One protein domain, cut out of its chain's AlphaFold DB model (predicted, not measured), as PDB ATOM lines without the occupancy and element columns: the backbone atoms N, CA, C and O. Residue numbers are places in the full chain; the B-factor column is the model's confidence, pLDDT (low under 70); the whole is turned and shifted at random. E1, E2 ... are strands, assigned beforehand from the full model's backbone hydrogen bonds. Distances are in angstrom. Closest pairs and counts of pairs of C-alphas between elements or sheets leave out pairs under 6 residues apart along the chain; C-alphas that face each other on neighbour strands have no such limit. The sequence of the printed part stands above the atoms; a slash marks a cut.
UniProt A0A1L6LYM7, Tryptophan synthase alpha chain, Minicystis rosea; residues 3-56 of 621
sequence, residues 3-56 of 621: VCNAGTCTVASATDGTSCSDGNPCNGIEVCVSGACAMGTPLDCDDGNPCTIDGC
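Overview. This is residues 3 to 56 of the 621 residues of the protein "Tryptophan synthase alpha chain" of Minicystis rosea (UniProt A0A1L6LYM7). Little regular structure is found in this long thin rod: a small hairpin, E1 and E2, at one end, a second, E3 and E4, near the middle with a loop beside it, and E5 folding back at the other end. The 54 printed residues have five named strands, E1 to E5 in order, and no named helix; the class is all strand, with 19 residues in named elements and both two-stranded sheets antiparallel. The whole is extended, with a radius of gyration of the C-alphas of 17.3 A and spans of 61 by 18 by 11 A.

Arrangement. E1, residues 3 to 5, and E2, residues 8 to 11, form an antiparallel hairpin at 148 degrees; N 5 and O 8, 3.2 A apart, are within hydrogen-bond range. Residues 19 to 20 pair antiparallel with residues 30 to 31 of E3, residues 30 to 33. E3 and E4, residues 36 to 38, form an antiparallel hairpin at 129 degrees, with N 33 and O 36 within range at 2.8 A. E5, residues 52 to 56, pairs with no named strand.

Along the chain. E1 begins at C-alpha 3, (152.622, 144.883, 132.456). E2 measures 9.5 A, E3 9.3 A and E5 12.5 A, ending at C-alpha 56, (179.522, 151.112, 157.197).

Size, cuts and confidence. The C-alphas farthest apart, of Ala 6 and Cys 51, are 61.3 A apart. The links E2 to E3 and E4 to E5 are long. The printed part has no cut; residues 3 to 13 have pLDDT under 70.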
ATOM      1  N   VAL A   3     153.875 145.199 133.153       61.34
ATOM      2  CA  VAL A   3     152.622 144.883 132.456       61.34
ATOM      3  C   VAL A   3     152.905 144.941 130.958       61.34
ATOM      4  O   VAL A   3     153.426 145.934 130.451       61.34
ATOM      5  N   CYS A   4     152.603 143.852 130.252       46.75
ATOM      6  CA  CYS A   4     152.736 143.784 128.801       46.75
ATOM      7  C   CYS A   4     151.461 144.333 128.162       46.75
ATOM      8  O   CYS A   4     150.378 143.795 128.396       46.75
ATOM      9  N   ASN A   5     151.589 145.390 127.359       61.84
ATOM     10  CA  ASN A   5     150.474 145.936 126.597       61.84
ATOM     11  C   ASN A   5     150.890 146.103 125.129       61.84
ATOM     12  O   ASN A   5     151.904 146.734 124.832       61.84
ATOM     13  N   ALA A   6     150.133 145.477 124.222       62.84
ATOM     14  CA  ALA A   6     150.354 145.490 122.769       62.84
ATOM     15  C   ALA A   6     151.791 145.143 122.304       62.84
ATOM     16  O   ALA A   6     152.290 145.704 121.333       62.84
ATOM     17  N   GLY A   7     152.463 144.203 122.980       68.19
ATOM     18  CA  GLY A   7     153.799 143.727 122.587       68.19
ATOM     19  C   GLY A   7     154.968 144.587 123.079       68.19
ATOM     20  O   GLY A   7     156.118 144.228 122.842       68.19
ATOM     21  N   THR A   8     154.698 145.670 123.810       64.62
ATOM     22  CA  THR A   8     155.711 146.455 124.527       64.62
ATOM     23  C   THR A   8     155.589 146.240 126.036       64.62
ATOM     24  O   THR A   8     154.513 146.401 126.615       64.62
ATOM     25  N   CYS A   9     156.696 145.872 126.687       57.34
ATOM     26  CA  CYS A   9     156.785 145.838 128.147       57.34
ATOM     27  C   CYS A   9     156.901 147.269 128.674       57.34
ATOM     28  O   CYS A   9     157.957 147.888 128.554       57.34
ATOM     29  N   THR A  10     155.835 147.789 129.282       67.94
ATOM     30  CA  THR A  10     155.906 149.040 130.043       67.94
ATOM     31  C   THR A  10     156.085 148.700 131.516       67.94
ATOM     32  O   THR A  10     155.249 148.021 132.119       67.94
ATOM     33  N   VAL A  11     157.196 149.144 132.099       63.84
ATOM     34  CA  VAL A  11     157.435 149.042 133.542       63.84
ATOM     35  C   VAL A  11     156.735 150.236 134.186       63.84
ATOM     36  O   VAL A  11     157.133 151.373 133.955       63.84
ATOM     37  N   ALA A  12     155.656 150.008 134.938       65.75
ATOM     38  CA  ALA A  12     155.080 151.066 135.763       65.75
ATOM     39  C   ALA A  12     156.028 151.325 136.944       65.75
ATOM     40  O   ALA A  12     156.413 150.367 137.627       65.75
ATOM     41  N   SER A  13     156.414 152.588 137.164       65.00
ATOM     42  CA  SER A  13     157.201 152.997 138.333       65.00
ATOM     43  C   SER A  13     156.508 152.525 139.610       65.00
ATOM     44  O   SER A  13     155.278 152.569 139.702       65.00
ATOM     45  N   ALA A  14     157.286 152.025 140.573       71.00
ATOM     46  CA  ALA A  14     156.750 151.644 141.874       71.00
ATOM     47  C   ALA A  14     156.039 152.850 142.513       71.00
ATOM     48  O   ALA A  14     156.473 153.987 142.340       71.00
ATOM     49  N   THR A  15     154.924 152.610 143.204       82.44
ATOM     50  CA  THR A  15     154.197 153.675 143.902       82.44
ATOM     51  C   THR A  15     155.011 154.182 145.080       82.44
ATOM     52  O   THR A  15     155.720 153.397 145.721       82.44
ATOM     53  N   ASP A  16     154.863 155.465 145.398       83.81
ATOM     54  CA  ASP A  16     155.522 156.057 146.558       83.81
ATOM     55  C   ASP A  16     155.210 155.256 147.836       83.81
ATOM     56  O   ASP A  16     154.074 154.823 148.051       83.81
ATOM     57  N   GLY A  17     156.234 155.002 148.653       80.56
ATOM     58  CA  GLY A  17     156.149 154.171 149.862       80.56
ATOM     59  C   GLY A  17     156.370 152.667 149.651       80.56
ATOM     60  O   GLY A  17     156.408 151.918 150.624       80.56
ATOM     61  N   THR A  18     156.546 152.198 148.409       86.81
ATOM     62  CA  THR A  18     156.937 150.798 148.148       86.81
ATOM     63  C   THR A  18     158.398 150.586 148.545       86.81
ATOM     64  O   THR A  18     159.242 151.401 148.171       86.81
ATOM     65  N   SER A  19     158.708 149.487 149.244       85.75
ATOM     66  CA  SER A  19     160.093 149.109 149.556       85.75
ATOM     67  C   SER A  19     160.910 148.970 148.275       85.75
ATOM     68  O   SER A  19     160.491 148.271 147.344       85.75
ATOM     69  N   CYS A  20     162.075 149.595 148.235       85.88
ATOM     70  CA  CYS A  20     163.013 149.463 147.134       85.88
ATOM     71  C   CYS A  20     164.450 149.448 147.677       85.88
ATOM     72  O   CYS A  20     164.634 149.546 148.886       85.88
ATOM     73  N   SER A  21     165.445 149.218 146.819       86.38
ATOM     74  CA  SER A  21     166.854 149.264 147.217       86.38
ATOM     75  C   SER A  21     167.703 149.866 146.099       86.38
ATOM     76  O   SER A  21     167.568 149.474 144.935       86.38
ATOM     77  N   ASP A  22     168.563 150.805 146.462       83.56
ATOM     78  CA  ASP A  22     169.579 151.476 145.660       83.56
ATOM     79  C   ASP A  22     170.929 150.735 145.712       83.56
ATOM     80  O   ASP A  22     171.873 151.099 145.007       83.56
ATOM     81  N   GLY A  23     170.996 149.647 146.491       83.38
ATOM     82  CA  GLY A  23     172.172 148.802 146.669       83.38
ATOM     83  C   GLY A  23     173.151 149.287 147.740       83.38
ATOM     84  O   GLY A  23     174.199 148.660 147.898       83.38
ATOM     85  N   ASN A  24     172.846 150.361 148.475       86.00
ATOM     86  CA  ASN A  24     173.662 150.856 149.576       86.00
ATOM     87  C   ASN A  24     173.124 150.362 150.935       86.00
ATOM     88  O   ASN A  24     172.181 150.933 151.469       86.00
ATOM     89  N   PRO A  25     173.756 149.365 151.577       85.12
ATOM     90  CA  PRO A  25     173.266 148.828 152.849       85.12
ATOM     91  C   PRO A  25     173.346 149.823 154.025       85.12
ATOM     92  O   PRO A  25     172.809 149.547 155.095       85.12
ATOM     93  N   CYS A  26     174.019 150.966 153.856       87.88
ATOM     94  CA  CYS A  26     174.331 151.909 154.930       87.88
ATOM     95  C   CYS A  26     173.287 153.001 155.147       87.88
ATOM     96  O   CYS A  26     173.335 153.697 156.161       87.88
ATOM     97  N   ASN A  27     172.362 153.187 154.207       86.38
ATOM     98  CA  ASN A  27     171.365 154.251 154.277       86.38
ATOM     99  C   ASN A  27     169.972 153.745 154.704       86.38
ATOM    100  O   ASN A  27     168.996 154.482 154.595       86.38
ATOM    101  N   GLY A  28     169.900 152.533 155.262       85.19
ATOM    102  CA  GLY A  28     168.699 151.972 155.880       85.19
ATOM    103  C   GLY A  28     167.723 151.331 154.898       85.19
ATOM    104  O   GLY A  28     168.046 151.064 153.751       85.19
ATOM    105  N   ILE A  29     166.502 151.045 155.366       85.06
ATOM    106  CA  ILE A  29     165.434 150.539 154.492       85.06
ATOM    107  C   ILE A  29     164.880 151.704 153.677       85.06
ATOM    108  O   ILE A  29     164.349 152.668 154.235       85.06
ATOM    109  N   GLU A  30     164.970 151.586 152.361       90.50
ATOM    110  CA  GLU A  30     164.611 152.649 151.435       90.50
ATOM    111  C   GLU A  30     163.197 152.462 150.876       90.50
ATOM    112  O   GLU A  30     162.675 151.348 150.711       90.50
ATOM    113  N   VAL A  31     162.565 153.584 150.546       89.88
ATOM    114  CA  VAL A  31     161.226 153.609 149.954       89.88
ATOM    115  C   VAL A  31     161.228 154.426 148.675       89.88
ATOM    116  O   VAL A  31     161.941 155.421 148.543       89.88
ATOM    117  N   CYS A  32     160.413 154.011 147.709       87.31
ATOM    118  CA  CYS A  32     160.267 154.755 146.469       87.31
ATOM    119  C   CYS A  32     159.587 156.104 146.747       87.31
ATOM    120  O   CYS A  32     158.571 156.147 147.442       87.31
ATOM    121  N   VAL A  33     160.140 157.190 146.211       89.06
ATOM    122  CA  VAL A  33     159.561 158.538 146.229       89.06
ATOM    123  C   VAL A  33     159.768 159.154 144.850       89.06
ATOM    124  O   VAL A  33     160.899 159.313 144.392       89.06
ATOM    125  N   SER A  34     158.677 159.492 144.160       84.12
ATOM    126  CA  SER A  34     158.697 160.081 142.813       84.12
ATOM    127  C   SER A  34     159.506 159.266 141.789       84.12
ATOM    128  O   SER A  34     160.152 159.819 140.901       84.12
ATOM    129  N   GLY A  35     159.462 157.933 141.900       81.00
ATOM    130  CA  GLY A  35     160.112 157.013 140.961       81.00
ATOM    131  C   GLY A  35     161.601 156.736 141.210       81.00
ATOM    132  O   GLY A  35     162.189 155.990 140.430       81.00
ATOM    133  N   ALA A  36     162.200 157.273 142.280       84.06
ATOM    134  CA  ALA A  36     163.556 156.945 142.738       84.06
ATOM    135  C   ALA A  36     163.525 156.369 144.165       84.06
ATOM    136  O   ALA A  36     162.583 156.634 144.909       84.06
ATOM    137  N   CYS A  37     164.527 155.578 144.556       86.81
ATOM    138  CA  CYS A  37     164.673 155.159 145.953       86.81
ATOM    139  C   CYS A  37     165.199 156.327 146.781       86.81
ATOM    140  O   CYS A  37     166.274 156.854 146.499       86.81
ATOM    141  N   ALA A  38     164.412 156.764 147.760       89.00
ATOM    142  CA  ALA A  38     164.856 157.739 148.738       89.00
ATOM    143  C   ALA A  38     165.557 157.011 149.886       89.00
ATOM    144  O   ALA A  38     165.032 156.021 150.403       89.00
ATOM    145  N   MET A  39     166.718 157.534 150.287       84.69
ATOM    146  CA  MET A  39     167.489 156.992 151.400       84.69
ATOM    147  C   MET A  39     166.670 156.966 152.697       84.69
ATOM    148  O   MET A  39     165.921 157.904 152.989       84.69
ATOM    149  N   GLY A  40     166.807 155.882 153.455       83.75
ATOM    150  CA  GLY A  40     166.178 155.700 154.757       83.75
ATOM    151  C   GLY A  40     166.978 156.326 155.903       83.75
ATOM    152  O   GLY A  40     167.777 157.248 155.725       83.75
ATOM    153  N   THR A  41     166.738 155.829 157.118       85.12
ATOM    154  CA  THR A  41     167.553 156.190 158.291       85.12
ATOM    155  C   THR A  41     168.883 155.438 158.214       85.12
ATOM    156  O   THR A  41     168.837 154.208 158.153       85.12
ATOM    157  N   PRO A  42     170.041 156.127 158.214       86.69
ATOM    158  CA  PRO A  42     171.341 155.468 158.182       86.69
ATOM    159  C   PRO A  42     171.502 154.443 159.300       86.69
ATOM    160  O   PRO A  42     170.966 154.622 160.396       86.69
ATOM    161  N   LEU A  43     172.236 153.372 159.008       87.75
ATOM    162  CA  LEU A  43     172.511 152.334 159.988       87.75
ATOM    163  C   LEU A  43     173.494 152.867 161.040       87.75
ATOM    164  O   LEU A  43     174.549 153.392 160.687       87.75
ATOM    165  N   ASP A  44     173.128 152.739 162.313       89.69
ATOM    166  CA  ASP A  44     174.037 152.997 163.428       89.69
ATOM    167  C   ASP A  44     174.937 151.772 163.608       89.69
ATOM    168  O   ASP A  44     174.446 150.677 163.895       89.69
ATOM    169  N   CYS A  45     176.227 151.952 163.338       90.19
ATOM    170  CA  CYS A  45     177.227 150.890 163.392       90.19
ATOM    171  C   CYS A  45     178.076 150.944 164.661       90.19
ATOM    172  O   CYS A  45     179.055 150.217 164.721       90.19
ATOM    173  N   ASP A  46     177.742 151.782 165.642       91.06
ATOM    174  CA  ASP A  46     178.430 151.789 166.934       91.06
ATOM    175  C   ASP A  46     178.105 150.493 167.701       91.06
ATOM    176  O   ASP A  46     176.942 150.225 168.027       91.06
ATOM    177  N   ASP A  47     179.110 149.650 167.958       91.75
ATOM    178  CA  ASP A  47     178.951 148.423 168.756       91.75
ATOM    179  C   ASP A  47     179.201 148.646 170.257       91.75
ATOM    180  O   ASP A  47     179.093 147.714 171.065       91.75
ATOM    181  N   GLY A  48     179.494 149.887 170.651       90.75
ATOM    182  CA  GLY A  48     179.823 150.280 172.010       90.75
ATOM    183  C   GLY A  48     181.215 149.840 172.466       90.75
ATOM    184  O   GLY A  48     181.532 150.015 173.649       90.75
ATOM    185  N   ASN A  49     182.047 149.269 171.588       91.50
ATOM    186  CA  ASN A  49     183.426 148.926 171.893       91.50
ATOM    187  C   ASN A  49     184.363 150.075 171.472       91.50
ATOM    188  O   ASN A  49     184.571 150.336 170.297       91.50
ATOM    189  N   PRO A  50     185.032 150.751 172.417       91.12
ATOM    190  CA  PRO A  50     185.938 151.844 172.070       91.12
ATOM    191  C   PRO A  50     187.208 151.413 171.313       91.12
ATOM    192  O   PRO A  50     187.989 152.268 170.893       91.12
ATOM    193  N   CYS A  51     187.466 150.107 171.213       94.50
ATOM    194  CA  CYS A  51     188.615 149.543 170.513       94.50
ATOM    195  C   CYS A  51     188.301 149.025 169.113       94.50
ATOM    196  O   CYS A  51     189.151 148.376 168.503       94.50
ATOM    197  N   THR A  52     187.126 149.347 168.586       93.12
ATOM    198  CA  THR A  52     186.750 149.125 167.195       93.12
ATOM    199  C   THR A  52     186.560 150.463 166.491       93.12
ATOM    200  O   THR A  52     186.150 151.473 167.059       93.12
ATOM    201  N   ILE A  53     186.956 150.494 165.223       91.88
ATOM    202  CA  ILE A  53     186.637 151.560 164.287       91.88
ATOM    203  C   ILE A  53     185.371 151.114 163.573       91.88
ATOM    204  O   ILE A  53     185.404 150.260 162.680       91.88
ATOM    205  N   ASP A  54     184.268 151.714 163.991       92.06
ATOM    206  CA  ASP A  54     182.948 151.423 163.466       92.06
ATOM    207  C   ASP A  54     182.695 152.190 162.176       92.06
ATOM    208  O   ASP A  54     182.851 153.412 162.083       92.06
ATOM    209  N   GLY A  55     182.302 151.460 161.140       90.56
ATOM    210  CA  GLY A  55     182.044 152.049 159.840       90.56
ATOM    211  C   GLY A  55     181.121 151.192 159.004       90.56
ATOM    212  O   GLY A  55     181.095 149.967 159.104       90.56
ATOM    213  N   CYS A  56     180.361 151.839 158.130       88.62
ATOM    214  CA  CYS A  56     179.522 151.112 157.197       88.62
ATOM    215  C   CYS A  56     180.252 150.874 155.869       88.62
ATOM    216  O   CYS A  56     180.726 151.814 155.224       88.62
TER     217      CYS A  56